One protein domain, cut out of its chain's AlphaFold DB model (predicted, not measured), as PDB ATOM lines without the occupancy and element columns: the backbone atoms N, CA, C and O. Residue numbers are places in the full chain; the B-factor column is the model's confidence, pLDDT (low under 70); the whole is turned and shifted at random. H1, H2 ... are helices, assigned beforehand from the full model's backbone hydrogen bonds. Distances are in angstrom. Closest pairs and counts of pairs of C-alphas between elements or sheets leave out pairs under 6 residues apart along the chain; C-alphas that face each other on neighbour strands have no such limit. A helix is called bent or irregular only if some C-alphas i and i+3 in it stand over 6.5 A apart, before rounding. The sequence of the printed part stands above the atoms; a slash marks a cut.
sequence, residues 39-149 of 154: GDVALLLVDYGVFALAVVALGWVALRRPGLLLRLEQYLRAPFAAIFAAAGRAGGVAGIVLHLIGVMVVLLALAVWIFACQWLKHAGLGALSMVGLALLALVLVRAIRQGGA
ATOM      1  N   GLY A  39      -6.550  -9.987  69.519       65.00
ATOM      2  CA  GLY A  39      -6.798 -11.100  68.602       65.00
ATOM      3  C   GLY A  39      -8.240 -11.138  68.091       65.00
ATOM      4  O   GLY A  39      -8.447 -11.286  66.887       65.00
ATOM      5  N   ASP A  40      -9.216 -10.909  68.969       61.84
ATOM      6  CA  ASP A  40     -10.637 -10.884  68.612       61.84
ATOM      7  C   ASP A  40     -10.951  -9.690  67.707       61.84
ATOM      8  O   ASP A  40     -11.651  -9.833  66.708       61.84
ATOM      9  N   VAL A  41     -10.364  -8.521  67.989       66.25
ATOM     10  CA  VAL A  41     -10.511  -7.324  67.143       66.25
ATOM     11  C   VAL A  41      -9.908  -7.544  65.753       66.25
ATOM     12  O   VAL A  41     -10.499  -7.129  64.756       66.25
ATOM     13  N   ALA A  42      -8.749  -8.202  65.661       70.06
ATOM     14  CA  ALA A  42      -8.108  -8.502  64.382       70.06
ATOM     15  C   ALA A  42      -8.932  -9.495  63.545       70.06
ATOM     16  O   ALA A  42      -9.145  -9.258  62.355       70.06
ATOM     17  N   LEU A  43      -9.439 -10.562  64.167       68.94
ATOM     18  CA  LEU A  43     -10.354 -11.517  63.534       68.94
ATOM     19  C   LEU A  43     -11.633 -10.832  63.058       68.94
ATOM     20  O   LEU A  43     -12.042 -11.033  61.918       68.94
ATOM     21  N   LEU A  44     -12.206  -9.960  63.886       67.94
ATOM     22  CA  LEU A  44     -13.385  -9.178  63.544       67.94
ATOM     23  C   LEU A  44     -13.130  -8.298  62.310       67.94
ATOM     24  O   LEU A  44     -13.933  -8.286  61.380       67.94
ATOM     25  N   LEU A  45     -11.993  -7.598  62.259       75.06
ATOM     26  CA  LEU A  45     -11.619  -6.758  61.117       75.06
ATOM     27  C   LEU A  45     -11.465  -7.567  59.825       75.06
ATOM     28  O   LEU A  45     -11.894  -7.115  58.762       75.06
ATOM     29  N   VAL A  46     -10.864  -8.755  59.913       75.75
ATOM     30  CA  VAL A  46     -10.717  -9.667  58.773       75.75
ATOM     31  C   VAL A  46     -12.083 -10.168  58.312       75.75
ATOM     32  O   VAL A  46     -12.371 -10.091  57.119       75.75
ATOM     33  N   ASP A  47     -12.954 -10.594  59.226       68.81
ATOM     34  CA  ASP A  47     -14.298 -11.080  58.901       68.81
ATOM     35  C   ASP A  47     -15.148  -9.995  58.226       68.81
ATOM     36  O   ASP A  47     -15.759 -10.235  57.180       68.81
ATOM     37  N   TYR A  48     -15.134  -8.768  58.757       69.31
ATOM     38  CA  TYR A  48     -15.822  -7.635  58.136       69.31
ATOM     39  C   TYR A  48     -15.187  -7.219  56.807       69.31
ATOM     40  O   TYR A  48     -15.908  -6.842  55.884       69.31
ATOM     41  N   GLY A  49     -13.863  -7.320  56.672       74.69
ATOM     42  CA  GLY A  49     -13.159  -7.071  55.415       74.69
ATOM     43  C   GLY A  49     -13.547  -8.073  54.326       74.69
ATOM     44  O   GLY A  49     -13.884  -7.679  53.207       74.69
ATOM     45  N   VAL A  50     -13.575  -9.367  54.657       76.56
ATOM     46  CA  VAL A  50     -14.018 -10.442  53.754       76.56
ATOM     47  C   VAL A  50     -15.491 -10.267  53.395       76.56
ATOM     48  O   VAL A  50     -15.848 -10.366  52.220       76.56
ATOM     49  N   PHE A  51     -16.340  -9.941  54.370       72.31
ATOM     50  CA  PHE A  51     -17.744  -9.626  54.127       72.31
ATOM     51  C   PHE A  51     -17.902  -8.445  53.165       72.31
ATOM     52  O   PHE A  51     -18.622  -8.557  52.173       72.31
ATOM     53  N   ALA A  52     -17.202  -7.336  53.404       72.19
ATOM     54  CA  ALA A  52     -17.266  -6.156  52.550       72.19
ATOM     55  C   ALA A  52     -16.839  -6.481  51.110       72.19
ATOM     56  O   ALA A  52     -17.541  -6.118  50.165       72.19
ATOM     57  N   LEU A  53     -15.747  -7.230  50.930       81.56
ATOM     58  CA  LEU A  53     -15.302  -7.688  49.612       81.56
ATOM     59  C   LEU A  53     -16.340  -8.586  48.934       81.56
ATOM     60  O   LEU A  53     -16.615  -8.411  47.746       81.56
ATOM     61  N   ALA A  54     -16.952  -9.510  49.670       77.81
ATOM     62  CA  ALA A  54     -17.985 -10.390  49.143       77.81
ATOM     63  C   ALA A  54     -19.263  -9.626  48.754       77.81
ATOM     64  O   ALA A  54     -19.845  -9.911  47.708       77.81
ATOM     65  N   VAL A  55     -19.673  -8.616  49.529       75.19
ATOM     66  CA  VAL A  55     -20.811  -7.742  49.202       75.19
ATOM     67  C   VAL A  55     -20.515  -6.892  47.971       75.19
ATOM     68  O   VAL A  55     -21.360  -6.792  47.083       75.19
ATOM     69  N   VAL A  56     -19.314  -6.319  47.873       81.19
ATOM     70  CA  VAL A  56     -18.890  -5.557  46.689       81.19
ATOM     71  C   VAL A  56     -18.842  -6.461  45.460       81.19
ATOM     72  O   VAL A  56     -19.354  -6.082  44.409       81.19
ATOM     73  N   ALA A  57     -18.303  -7.677  45.581       81.69
ATOM     74  CA  ALA A  57     -18.297  -8.659  44.501       81.69
ATOM     75  C   ALA A  57     -19.722  -9.056  44.088       81.69
ATOM     76  O   ALA A  57     -20.027  -9.103  42.896       81.69
ATOM     77  N   LEU A  58     -20.619  -9.278  45.054       78.00
ATOM     78  CA  LEU A  58     -22.020  -9.597  44.796       78.00
ATOM     79  C   LEU A  58     -22.738  -8.436  44.095       78.00
ATOM     80  O   LEU A  58     -23.420  -8.656  43.096       78.00
ATOM     81  N   GLY A  59     -22.539  -7.200  44.558       76.81
ATOM     82  CA  GLY A  59     -23.071  -5.990  43.930       76.81
ATOM     83  C   GLY A  59     -22.511  -5.769  42.523       76.81
ATOM     84  O   GLY A  59     -23.252  -5.445  41.594       76.81
ATOM     85  N   TRP A  60     -21.220  -6.029  42.321       83.50
ATOM     86  CA  TRP A  60     -20.585  -5.974  41.008       83.50
ATOM     87  C   TRP A  60     -21.182  -7.000  40.043       83.50
ATOM     88  O   TRP A  60     -21.558  -6.644  38.925       83.50
ATOM     89  N   VAL A  61     -21.332  -8.259  40.472       81.00
ATOM     90  CA  VAL A  61     -21.996  -9.311  39.687       81.00
ATOM     91  C   VAL A  61     -23.437  -8.913  39.380       81.00
ATOM     92  O   VAL A  61     -23.878  -9.078  38.240       81.00
ATOM     93  N   ALA A  62     -24.139  -8.326  40.349       76.81
ATOM     94  CA  ALA A  62     -25.516  -7.893  40.183       76.81
ATOM     95  C   ALA A  62     -25.687  -6.839  39.082       76.81
ATOM     96  O   ALA A  62     -26.638  -6.912  38.304       76.81
ATOM     97  N   LEU A  63     -24.753  -5.889  38.992       80.56
ATOM     98  CA  LEU A  63     -24.785  -4.801  38.016       80.56
ATOM     99  C   LEU A  63     -24.228  -5.213  36.646       80.56
ATOM    100  O   LEU A  63     -24.797  -4.865  35.614       80.56
ATOM    101  N   ARG A  64     -23.110  -5.948  36.612       82.44
ATOM    102  CA  ARG A  64     -22.377  -6.263  35.371       82.44
ATOM    103  C   ARG A  64     -22.841  -7.541  34.686       82.44
ATOM    104  O   ARG A  64     -22.637  -7.682  33.483       82.44
ATOM    105  N   ARG A  65     -23.406  -8.497  35.424       78.69
ATOM    106  CA  ARG A  65     -23.834  -9.801  34.892       78.69
ATOM    107  C   ARG A  65     -25.209 -10.197  35.439       78.69
ATOM    108  O   ARG A  65     -25.326 -11.218  36.117       78.69
ATOM    109  N   PRO A  66     -26.281  -9.470  35.077       76.25
ATOM    110  CA  PRO A  66     -27.634  -9.779  35.545       76.25
ATOM    111  C   PRO A  66     -28.087 -11.201  35.175       76.25
ATOM    112  O   PRO A  66     -28.862 -11.811  35.905       76.25
ATOM    113  N   GLY A  67     -27.556 -11.775  34.086       79.81
ATOM    114  CA  GLY A  67     -27.826 -13.163  33.702       79.81
ATOM    115  C   GLY A  67     -27.348 -14.209  34.720       79.81
ATOM    116  O   GLY A  67     -27.984 -15.249  34.856       79.81
ATOM    117  N   LEU A  68     -26.272 -13.941  35.473       78.12
ATOM    118  CA  LEU A  68     -25.824 -14.835  36.550       78.12
ATOM    119  C   LEU A  68     -26.789 -14.802  37.736       78.12
ATOM    120  O   LEU A  68     -27.121 -15.857  38.267       78.12
ATOM    121  N   LEU A  69     -27.285 -13.617  38.100       75.81
ATOM    122  CA  LEU A  69     -28.323 -13.478  39.124       75.81
ATOM    123  C   LEU A  69     -29.599 -14.228  38.741       75.81
ATOM    124  O   LEU A  69     -30.142 -14.949  39.566       75.81
ATOM    125  N   LEU A  70     -30.045 -14.112  37.486       77.31
ATOM    126  CA  LEU A  70     -31.231 -14.829  37.008       77.31
ATOM    127  C   LEU A  70     -31.055 -16.349  37.079       77.31
ATOM    128  O   LEU A  70     -31.979 -17.052  37.479       77.31
ATOM    129  N   ARG A  71     -29.868 -16.868  36.738       80.00
ATOM    130  CA  ARG A  71     -29.560 -18.298  36.902       80.00
ATOM    131  C   ARG A  71     -29.587 -18.709  38.370       80.00
ATOM    132  O   ARG A  71     -30.159 -19.741  38.698       80.00
ATOM    133  N   LEU A  72     -29.019 -17.895  39.256       75.88
ATOM    134  CA  LEU A  72     -29.040 -18.154  40.693       75.88
ATOM    135  C   LEU A  72     -30.477 -18.180  41.240       75.88
ATOM    136  O   LEU A  72     -30.851 -19.112  41.947       75.88
ATOM    137  N   GLU A  73     -31.302 -17.205  40.850       75.81
ATOM    138  CA  GLU A  73     -32.731 -17.157  41.172       75.81
ATOM    139  C   GLU A  73     -33.467 -18.402  40.650       75.81
ATOM    140  O   GLU A  73     -34.314 -18.951  41.353       75.81
ATOM    141  N   GLN A  74     -33.132 -18.893  39.452       79.94
ATOM    142  CA  GLN A  74     -33.690 -20.139  38.918       79.94
ATOM    143  C   GLN A  74     -33.305 -21.354  39.765       79.94
ATOM    144  O   GLN A  74     -34.181 -22.161  40.061       79.94
ATOM    145  N   TYR A  75     -32.051 -21.471  40.206       81.44
ATOM    146  CA  TYR A  75     -31.634 -22.557  41.101       81.44
ATOM    147  C   TYR A  75     -32.349 -22.501  42.455       81.44
ATOM    148  O   TYR A  75     -32.780 -23.533  42.959       81.44
ATOM    149  N   LEU A  76     -32.541 -21.301  43.009       74.50
ATOM    150  CA  LEU A  76     -33.296 -21.083  44.247       74.50
ATOM    151  C   LEU A  76     -34.785 -21.429  44.096       74.50
ATOM    152  O   LEU A  76     -35.393 -21.957  45.023       74.50
ATOM    153  N   ARG A  77     -35.385 -21.151  42.932       74.56
ATOM    154  CA  ARG A  77     -36.801 -21.440  42.645       74.56
ATOM    155  C   ARG A  77     -37.054 -22.889  42.228       74.56
ATOM    156  O   ARG A  77     -38.146 -23.393  42.481       74.56
ATOM    157  N   ALA A  78     -36.080 -23.556  41.612       80.88
ATOM    158  CA  ALA A  78     -36.186 -24.924  41.108       80.88
ATOM    159  C   ALA A  78     -36.804 -25.932  42.101       80.88
ATOM    160  O   ALA A  78     -37.738 -26.627  41.693       80.88
ATOM    161  N   PRO A  79     -36.391 -26.003  43.387       76.25
ATOM    162  CA  PRO A  79     -36.966 -26.968  44.329       76.25
ATOM    163  C   PRO A  79     -38.449 -26.717  44.642       76.25
ATOM    164  O   PRO A  79     -39.169 -27.650  44.986       76.25
ATOM    165  N   PHE A  80     -38.936 -25.485  44.480       79.12
ATOM    166  CA  PHE A  80     -40.330 -25.121  44.758       79.12
ATOM    167  C   PHE A  80     -41.202 -25.080  43.496       79.12
ATOM    168  O   PHE A  80     -42.431 -25.107  43.586       79.12
ATOM    169  N   ALA A  81     -40.586 -25.047  42.311       78.19
ATOM    170  CA  ALA A  81     -41.277 -24.905  41.032       78.19
ATOM    171  C   ALA A  81     -42.316 -26.011  40.797       78.19
ATOM    172  O   ALA A  81     -43.396 -25.727  40.286       78.19
ATOM    173  N   ALA A  82     -42.035 -27.248  41.217       76.88
ATOM    174  CA  ALA A  82     -42.960 -28.371  41.065       76.88
ATOM    175  C   ALA A  82     -44.264 -28.182  41.862       76.88
ATOM    176  O   ALA A  82     -45.343 -28.474  41.345       76.88
ATOM    177  N   ILE A  83     -44.175 -27.645  43.084       74.62
ATOM    178  CA  ILE A  83     -45.326 -27.419  43.970       74.62
ATOM    179  C   ILE A  83     -46.212 -26.312  43.395       74.62
ATOM    180  O   ILE A  83     -47.420 -26.491  43.243       74.62
ATOM    181  N   PHE A  84     -45.612 -25.197  42.977       76.50
ATOM    182  CA  PHE A  84     -46.357 -24.091  42.374       76.50
ATOM    183  C   PHE A  84     -46.910 -24.433  40.980       76.50
ATOM    184  O   PHE A  84     -48.027 -24.038  40.650       76.50
ATOM    185  N   ALA A  85     -46.195 -25.231  40.181       77.88
ATOM    186  CA  ALA A  85     -46.687 -25.722  38.892       77.88
ATOM    187  C   ALA A  85     -47.824 -26.746  39.045       77.88
ATOM    188  O   ALA A  85     -48.699 -26.836  38.184       77.88
ATOM    189  N   ALA A  86     -47.831 -27.540  40.116       72.94
ATOM    190  CA  ALA A  86     -48.964 -28.395  40.451       72.94
ATOM    191  C   ALA A  86     -50.173 -27.561  40.918       72.94
ATOM    192  O   ALA A  86     -51.294 -27.838  40.496       72.94
ATOM    193  N   ALA A  87     -49.945 -26.488  41.683       70.88
ATOM    194  CA  ALA A  87     -51.001 -25.595  42.162       70.88
ATOM    195  C   ALA A  87     -51.719 -24.885  41.004       70.88
ATOM    196  O   ALA A  87     -52.948 -24.856  40.958       70.88
ATOM    197  N   GLY A  88     -50.955 -24.380  40.027       72.69
ATOM    198  CA  GLY A  88     -51.505 -23.724  38.837       72.69
ATOM    199  C   GLY A  88     -52.286 -24.663  37.911       72.69
ATOM    200  O   GLY A  88     -53.224 -24.223  37.256       72.69
ATOM    201  N   ARG A  89     -51.941 -25.959  37.877       78.12
ATOM    202  CA  ARG A  89     -52.639 -26.964  37.055       78.12
ATOM    203  C   ARG A  89     -53.906 -27.517  37.704       78.12
ATOM    204  O   ARG A  89     -54.808 -27.923  36.982       78.12
ATOM    205  N   ALA A  90     -53.970 -27.557  39.034       73.50
ATOM    206  CA  ALA A  90     -55.097 -28.145  39.754       73.50
ATOM    207  C   ALA A  90     -56.381 -27.300  39.660       73.50
ATOM    208  O   ALA A  90     -57.469 -27.865  39.594       73.50
ATOM    209  N   GLY A  91     -56.262 -25.965  39.625       67.25
ATOM    210  CA  GLY A  91     -57.408 -25.051  39.580       67.25
ATOM    211  C   GLY A  91     -58.332 -25.131  40.811       67.25
ATOM    212  O   GLY A  91     -58.251 -26.042  41.638       67.25
ATOM    213  N   GLY A  92     -59.208 -24.135  40.973       80.19
ATOM    214  CA  GLY A  92     -60.213 -24.111  42.046       80.19
ATOM    215  C   GLY A  92     -59.636 -24.188  43.471       80.19
ATOM    216  O   GLY A  92     -58.550 -23.686  43.754       80.19
ATOM    217  N   VAL A  93     -60.376 -24.826  44.386       79.44
ATOM    218  CA  VAL A  93     -60.010 -24.939  45.814       79.44
ATOM    219  C   VAL A  93     -58.710 -25.726  46.012       79.44
ATOM    220  O   VAL A  93     -57.878 -25.348  46.834       79.44
ATOM    221  N   ALA A  94     -58.495 -26.783  45.223       77.00
ATOM    222  CA  ALA A  94     -57.277 -27.589  45.284       77.00
ATOM    223  C   ALA A  94     -56.027 -26.770  44.916       77.00
ATOM    224  O   ALA A  94     -55.002 -26.884  45.585       77.00
ATOM    225  N   GLY A  95     -56.127 -25.892  43.911       76.62
ATOM    226  CA  GLY A  95     -55.055 -24.961  43.555       76.62
ATOM    227  C   GLY A  95     -54.710 -23.988  44.685       76.62
ATOM    228  O   GLY A  95     -53.532 -23.783  44.973       76.62
ATOM    229  N   ILE A  96     -55.718 -23.446  45.381       77.94
ATOM    230  CA  ILE A  96     -55.520 -22.536  46.525       77.94
ATOM    231  C   ILE A  96     -54.802 -23.253  47.673       77.94
ATOM    232  O   ILE A  96     -53.822 -22.732  48.207       77.94
ATOM    233  N   VAL A  97     -55.247 -24.461  48.030       82.56
ATOM    234  CA  VAL A  97     -54.630 -25.261  49.099       82.56
ATOM    235  C   VAL A  97     -53.172 -25.576  48.768       82.56
ATOM    236  O   VAL A  97     -52.292 -25.385  49.605       82.56
ATOM    237  N   LEU A  98     -52.890 -26.002  47.536       76.50
ATOM    238  CA  LEU A  98     -51.529 -26.336  47.121       76.50
ATOM    239  C   LEU A  98     -50.621 -25.098  47.053       76.50
ATOM    240  O   LEU A  98     -49.436 -25.186  47.371       76.50
ATOM    241  N   HIS A  99     -51.175 -23.938  46.695       79.00
ATOM    242  CA  HIS A  99     -50.461 -22.665  46.748       79.00
ATOM    243  C   HIS A  99     -50.111 -22.283  48.192       79.00
ATOM    244  O   HIS A  99     -48.969 -21.916  48.462       79.00
ATOM    245  N   LEU A 100     -51.052 -22.439  49.129       82.00
ATOM    246  CA  LEU A 100     -50.828 -22.182  50.553       82.00
ATOM    247  C   LEU A 100     -49.723 -23.087  51.117       82.00
ATOM    248  O   LEU A 100     -48.812 -22.611  51.793       82.00
ATOM    249  N   ILE A 101     -49.758 -24.379  50.775       82.50
ATOM    250  CA  ILE A 101     -48.710 -25.345  51.130       82.50
ATOM    251  C   ILE A 101     -47.367 -24.919  50.525       82.50
ATOM    252  O   ILE A 101     -46.360 -24.913  51.227       82.50
ATOM    253  N   GLY A 102     -47.343 -24.507  49.255       81.88
ATOM    254  CA  GLY A 102     -46.137 -23.996  48.602       81.88
ATOM    255  C   GLY A 102     -45.534 -22.795  49.332       81.88
ATOM    256  O   GLY A 102     -44.331 -22.777  49.588       81.88
ATOM    257  N   VAL A 103     -46.361 -21.828  49.737       80.12
ATOM    258  CA  VAL A 103     -45.920 -20.669  50.532       80.12
ATOM    259  C   VAL A 103     -45.364 -21.111  51.887       80.12
ATOM    260  O   VAL A 103     -44.283 -20.666  52.269       80.12
ATOM    261  N   MET A 104     -46.039 -22.022  52.594       82.81
ATOM    262  CA  MET A 104     -45.551 -22.553  53.875       82.81
ATOM    263  C   MET A 104     -44.199 -23.261  53.734       82.81
ATOM    264  O   MET A 104     -43.309 -23.058  54.555       82.81
ATOM    265  N   VAL A 105     -44.011 -24.045  52.671       82.62
ATOM    266  CA  VAL A 105     -42.744 -24.729  52.382       82.62
ATOM    267  C   VAL A 105     -41.620 -23.725  52.105       82.62
ATOM    268  O   VAL A 105     -40.509 -23.902  52.604       82.62
ATOM    269  N   VAL A 106     -41.897 -22.645  51.368       81.31
ATOM    270  CA  VAL A 106     -40.921 -21.565  51.140       81.31
ATOM    271  C   VAL A 106     -40.549 -20.869  52.452       81.31
ATOM    272  O   VAL A 106     -39.366 -20.641  52.697       81.31
ATOM    273  N   LEU A 107     -41.523 -20.571  53.319       83.19
ATOM    274  CA  LEU A 107     -41.255 -19.974  54.633       83.19
ATOM    275  C   LEU A 107     -40.428 -20.900  55.530       83.19
ATOM    276  O   LEU A 107     -39.505 -20.441  56.199       83.19
ATOM    277  N   LEU A 108     -40.712 -22.202  55.519       83.94
ATOM    278  CA  LEU A 108     -39.925 -23.179  56.264       83.94
ATOM    279  C   LEU A 108     -38.485 -23.239  55.743       83.94
ATOM    280  O   LEU A 108     -37.547 -23.202  56.535       83.94
ATOM    281  N   ALA A 109     -38.293 -23.275  54.423       82.44
ATOM    282  CA  ALA A 109     -36.964 -23.259  53.821       82.44
ATOM    283  C   ALA A 109     -36.190 -21.974  54.159       82.44
ATOM    284  O   ALA A 109     -34.992 -22.031  54.432       82.44
ATOM    285  N   LEU A 110     -36.878 -20.827  54.207       81.00
ATOM    286  CA  LEU A 110     -36.315 -19.555  54.652       81.00
ATOM    287  C   LEU A 110     -35.846 -19.627  56.109       81.00
ATOM    288  O   LEU A 110     -34.726 -19.224  56.418       81.00
ATOM    289  N   ALA A 111     -36.681 -20.170  56.998       78.62
ATOM    290  CA  ALA A 111     -36.331 -20.353  58.400       78.62
ATOM    291  C   ALA A 111     -35.110 -21.273  58.549       78.62
ATOM    292  O   ALA A 111     -34.151 -20.909  59.224       78.62
ATOM    293  N   VAL A 112     -35.094 -22.414  57.853       83.44
ATOM    294  CA  VAL A 112     -33.950 -23.341  57.831       83.44
ATOM    295  C   VAL A 112     -32.683 -22.642  57.338       83.44
ATOM    296  O   VAL A 112     -31.626 -22.810  57.940       83.44
ATOM    297  N   TRP A 113     -32.777 -21.814  56.295       84.38
ATOM    298  CA  TRP A 113     -31.645 -21.035  55.793       84.38
ATOM    299  C   TRP A 113     -31.105 -20.049  56.835       84.38
ATOM    300  O   TRP A 113     -29.893 -19.962  57.029       84.38
ATOM    301  N   ILE A 114     -31.988 -19.339  57.543       77.69
ATOM    302  CA  ILE A 114     -31.598 -18.428  58.628       77.69
ATOM    303  C   ILE A 114     -30.893 -19.209  59.739       77.69
ATOM    304  O   ILE A 114     -29.807 -18.812  60.153       77.69
ATOM    305  N   PHE A 115     -31.451 -20.338  60.180       77.00
ATOM    306  CA  PHE A 115     -30.818 -21.192  61.188       77.00
ATOM    307  C   PHE A 115     -29.459 -21.725  60.728       77.00
ATOM    308  O   PHE A 115     -28.512 -21.705  61.509       77.00
ATOM    309  N   ALA A 116     -29.320 -22.123  59.462       76.44
ATOM    310  CA  ALA A 116     -28.039 -22.529  58.892       76.44
ATOM    311  C   ALA A 116     -27.018 -21.378  58.904       76.44
ATOM    312  O   ALA A 116     -25.864 -21.584  59.278       76.44
ATOM    313  N   CYS A 117     -27.440 -20.152  58.575       77.88
ATOM    314  CA  CYS A 117     -26.590 -18.962  58.665       77.88
ATOM    315  C   CYS A 117     -26.192 -18.650  60.118       77.88
ATOM    316  O   CYS A 117     -25.044 -18.289  60.375       77.88
ATOM    317  N   GLN A 118     -27.099 -18.802  61.086       73.81
ATOM    318  CA  GLN A 118     -26.775 -18.604  62.504       73.81
ATOM    319  C   GLN A 118     -25.835 -19.692  63.033       73.81
ATOM    320  O   GLN A 118     -24.906 -19.399  63.780       73.81
ATOM    321  N   TRP A 119     -26.014 -20.935  62.587       77.31
ATOM    322  CA  TRP A 119     -25.109 -22.035  62.903       77.31
ATOM    323  C   TRP A 119     -23.704 -21.799  62.331       77.31
ATOM    324  O   TRP A 119     -22.723 -21.932  63.056       77.31
ATOM    325  N   LEU A 120     -23.599 -21.339  61.078       73.31
ATOM    326  CA  LEU A 120     -22.333 -20.914  60.463       73.31
ATOM    327  C   LEU A 120     -21.651 -19.796  61.261       73.31
ATOM    328  O   LEU A 120     -20.436 -19.826  61.448       73.31
ATOM    329  N   LYS A 121     -22.430 -18.838  61.780       73.19
ATOM    330  CA  LYS A 121     -21.915 -17.782  62.660       73.19
ATOM    331  C   LYS A 121     -21.346 -18.363  63.959       73.19
ATOM    332  O   LYS A 121     -20.262 -17.964  64.367       73.19
ATOM    333  N   HIS A 122     -22.033 -19.318  64.590       69.06
ATOM    334  CA  HIS A 122     -21.520 -20.018  65.777       69.06
ATOM    335  C   HIS A 122     -20.287 -20.886  65.490       69.06
ATOM    336  O   HIS A 122     -19.447 -21.047  66.368       69.06
ATOM    337  N   ALA A 123     -20.143 -21.402  64.269       73.88
ATOM    338  CA  ALA A 123     -18.977 -22.172  63.836       73.88
ATOM    339  C   ALA A 123     -17.745 -21.307  63.485       73.88
ATOM    340  O   ALA A 123     -16.746 -21.845  63.014       73.88
ATOM    341  N   GLY A 124     -17.802 -19.982  63.680       70.12
ATOM    342  CA  GLY A 124     -16.700 -19.060  63.377       70.12
ATOM    343  C   GLY A 124     -16.626 -18.607  61.914       70.12
ATOM    344  O   GLY A 124     -15.655 -17.979  61.517       70.12
ATOM    345  N   LEU A 125     -17.651 -18.895  61.103       70.69
ATOM    346  CA  LEU A 125     -17.767 -18.459  59.705       70.69
ATOM    347  C   LEU A 125     -18.766 -17.295  59.587       70.69
ATOM    348  O   LEU A 125     -19.706 -17.323  58.781       70.69
ATOM    349  N   GLY A 126     -18.578 -16.264  60.417       68.81
ATOM    350  CA  GLY A 126     -19.475 -15.110  60.526       68.81
ATOM    351  C   GLY A 126     -19.632 -14.347  59.210       68.81
ATOM    352  O   GLY A 126     -20.750 -13.987  58.829       68.81
ATOM    353  N   ALA A 127     -18.542 -14.189  58.457       68.44
ATOM    354  CA  ALA A 127     -18.568 -13.546  57.146       68.44
ATOM    355  C   ALA A 127     -19.470 -14.282  56.134       68.44
ATOM    356  O   ALA A 127     -20.268 -13.648  55.442       68.44
ATOM    357  N   LEU A 128     -19.413 -15.620  56.068       72.38
ATOM    358  CA  LEU A 128     -20.237 -16.415  55.140       72.38
ATOM    359  C   LEU A 128     -21.728 -16.347  55.487       72.38
ATOM    360  O   LEU A 128     -22.565 -16.232  54.591       72.38
ATOM    361  N   SER A 129     -22.050 -16.364  56.780       76.38
ATOM    362  CA  SER A 129     -23.407 -16.158  57.297       76.38
ATOM    363  C   SER A 129     -23.998 -14.822  56.831       76.38
ATOM    364  O   SER A 129     -25.092 -14.774  56.263       76.38
ATOM    365  N   MET A 130     -23.233 -13.738  56.983       75.88
ATOM    366  CA  MET A 130     -23.641 -12.391  56.583       75.88
ATOM    367  C   MET A 130     -23.839 -12.271  55.065       75.88
ATOM    368  O   MET A 130     -24.819 -11.675  54.615       75.88
ATOM    369  N   VAL A 131     -22.963 -12.880  54.257       78.88
ATOM    370  CA  VAL A 131     -23.116 -12.924  52.789       78.88
ATOM    371  C   VAL A 131     -24.362 -13.716  52.386       78.88
ATOM    372  O   VAL A 131     -25.110 -13.275  51.513       78.88
ATOM    373  N   GLY A 132     -24.620 -14.859  53.027       76.38
ATOM    374  CA  GLY A 132     -25.807 -15.680  52.777       76.38
ATOM    375  C   GLY A 132     -27.116 -14.946  53.077       76.38
ATOM    376  O   GLY A 132     -28.079 -15.055  52.313       76.38
ATOM    377  N   LEU A 133     -27.145 -14.144  54.144       80.00
ATOM    378  CA  LEU A 133     -28.280 -13.279  54.476       80.00
ATOM    379  C   LEU A 133     -28.416 -12.100  53.501       80.00
ATOM    380  O   LEU A 133     -29.527 -11.787  53.073       80.00
ATOM    381  N   ALA A 134     -27.306 -11.478  53.096       79.12
ATOM    382  CA  ALA A 134     -27.313 -10.397  52.111       79.12
ATOM    383  C   ALA A 134     -27.830 -10.870  50.743       79.12
ATOM    384  O   ALA A 134     -28.624 -10.182  50.098       79.12
ATOM    385  N   LEU A 135     -27.434 -12.074  50.319       80.06
ATOM    386  CA  LEU A 135     -27.951 -12.712  49.112       80.06
ATOM    387  C   LEU A 135     -29.463 -12.932  49.207       80.06
ATOM    388  O   LEU A 135     -30.197 -12.598  48.276       80.06
ATOM    389  N   LEU A 136     -29.928 -13.462  50.338       79.44
ATOM    390  CA  LEU A 136     -31.344 -13.696  50.575       79.44
ATOM    391  C   LEU A 136     -32.150 -12.391  50.502       79.44
ATOM    392  O   LEU A 136     -33.168 -12.336  49.811       79.44
ATOM    393  N   ALA A 137     -31.668 -11.328  51.150       78.62
ATOM    394  CA  ALA A 137     -32.291 -10.009  51.107       78.62
ATOM    395  C   ALA A 137     -32.352  -9.452  49.676       78.62
ATOM    396  O   ALA A 137     -33.394  -8.950  49.251       78.62
ATOM    397  N   LEU A 138     -31.273  -9.592  48.897       79.38
ATOM    398  CA  LEU A 138     -31.223  -9.148  47.502       79.38
ATOM    399  C   LEU A 138     -32.268  -9.864  46.634       79.38
ATOM    400  O   LEU A 138     -32.968  -9.217  45.849       79.38
ATOM    401  N   VAL A 139     -32.389 -11.186  46.778       76.25
ATOM    402  CA  VAL A 139     -33.377 -11.993  46.047       76.25
ATOM    403  C   VAL A 139     -34.799 -11.596  46.445       76.25
ATOM    404  O   VAL A 139     -35.646 -11.423  45.568       76.25
ATOM    405  N   LEU A 140     -35.057 -11.381  47.739       74.06
ATOM    406  CA  LEU A 140     -36.369 -10.971  48.244       74.06
ATOM    407  C   LEU A 140     -36.781  -9.595  47.698       74.06
ATOM    408  O   LEU A 140     -37.878  -9.442  47.163       74.06
ATOM    409  N   VAL A 141     -35.878  -8.608  47.749       76.31
ATOM    410  CA  VAL A 141     -36.116  -7.259  47.209       76.31
ATOM    411  C   VAL A 141     -36.396  -7.315  45.707       76.31
ATOM    412  O   VAL A 141     -37.319  -6.655  45.228       76.31
ATOM    413  N   ARG A 142     -35.644  -8.116  44.942       73.19
ATOM    414  CA  ARG A 142     -35.898  -8.293  43.504       73.19
ATOM    415  C   ARG A 142     -37.237  -8.968  43.235       73.19
ATOM    416  O   ARG A 142     -37.943  -8.513  42.340       73.19
ATOM    417  N   ALA A 143     -37.608  -9.989  44.005       69.12
ATOM    418  CA  ALA A 143     -38.902 -10.652  43.873       69.12
ATOM    419  C   ALA A 143     -40.067  -9.681  44.132       69.12
ATOM    420  O   ALA A 143     -41.004  -9.642  43.339       69.12
ATOM    421  N   ILE A 144     -39.971  -8.836  45.165       71.56
ATOM    422  CA  ILE A 144     -40.974  -7.799  45.467       71.56
ATOM    423  C   ILE A 144     -41.051  -6.769  44.332       71.56
ATOM    424  O   ILE A 144     -42.138  -6.453  43.854       71.56
ATOM    425  N   ARG A 145     -39.904  -6.274  43.841       73.88
ATOM    426  CA  ARG A 145     -39.873  -5.296  42.737       73.88
ATOM    427  C   ARG A 145     -40.401  -5.866  41.418       73.88
ATOM    428  O   ARG A 145     -41.002  -5.124  40.653       73.88
ATOM    429  N   GLN A 146     -40.179  -7.151  41.145       66.12
ATOM    430  CA  GLN A 146     -40.722  -7.838  39.968       66.12
ATOM    431  C   GLN A 146     -42.222  -8.122  40.109       66.12
ATOM    432  O   GLN A 146     -42.946  -7.987  39.131       66.12
ATOM    433  N   GLY A 147     -42.694  -8.480  41.307       57.00
ATOM    434  CA  GLY A 147     -44.116  -8.713  41.583       57.00
ATOM    435  C   GLY A 147     -44.971  -7.441  41.581       57.00
ATOM    436  O   GLY A 147     -46.180  -7.530  41.407       57.00
ATOM    437  N   GLY A 148     -44.352  -6.267  41.743       48.19
ATOM    438  CA  GLY A 148     -45.001  -4.959  41.592       48.19
ATOM    439  C   GLY A 148     -45.059  -4.433  40.152       48.19
ATOM    440  O   GLY A 148     -45.662  -3.389  39.922       48.19
ATOM    441  N   ALA A 149     -44.442  -5.116  39.181       46.75
ATOM    442  CA  ALA A 149     -44.698  -4.839  37.774       46.75
ATOM    443  C   ALA A 149     -46.040  -5.492  37.420       46.75
ATOM    444  O   ALA A 149     -46.123  -6.717  37.351       46.75
TER     445      ALA A 149
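This is residues 39 to 149 of the 154 residues of an uncharacterized protein of Zetaproteobacteria bacterium (UniProt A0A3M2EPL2). H4 packs between H1 and the long H3, with H1 and H2a making a corner and H2b folding back along H3 as a hairpin. The 111 printed residues have four named helices, H1 to H4, all helix; the whole is loose, with a radius of gyration of the C-alphas of 17.5 A, spanning 61 by 32 by 20 A.

H1, residues 39 to 64, 37.0 A, begins at C-alpha 39 (-6.798, -11.100, 68.602). H2, residues 66 to 90, assigned as one helix by its hydrogen bonds, is bent: C-alphas 79 and 82 are 7.0 A apart. Its arms are H2a, 66 to 79, irregular with C-alphas 76 and 79 6.9 A apart, and H2b, 82 to 90. H3, residues 92 to 122, is 45.6 A long. H4, residues 126 to 147, 31.7 A, ends at C-alpha 147 (-44.116, -8.713, 41.583).

H1 and H2a touch only at the corner, closest C-alphas Ala 62 and Leu 69, 6.3 A. H2b touches H3 residues 94 to 102, closest C-alphas Ala 87 and Gly 95, 4.3 A, at a shallow tilt of 12 degrees, opposite ways. H3 and H4, also a hairpin, touch with residues 114 to 121 and 126 to 133, closest C-alphas Cys 117 and Ser 129, 4.5 A. H1 residues 47 to 58 touch H4 residues 126 to 135, closest C-alphas Phe 51 and Ala 127, 5.0 A. Every O i to N i+4 pair is within hydrogen-bond range in H1, H2b, H3 and H4; in H2a, 9 of 10.

The C-alphas farthest apart, Gly 39 and Gly 92, are 61.1 A apart. The printed part has no cut, its links are tight, and pLDDT is under 70 at 16 residues, among them 146 to 149.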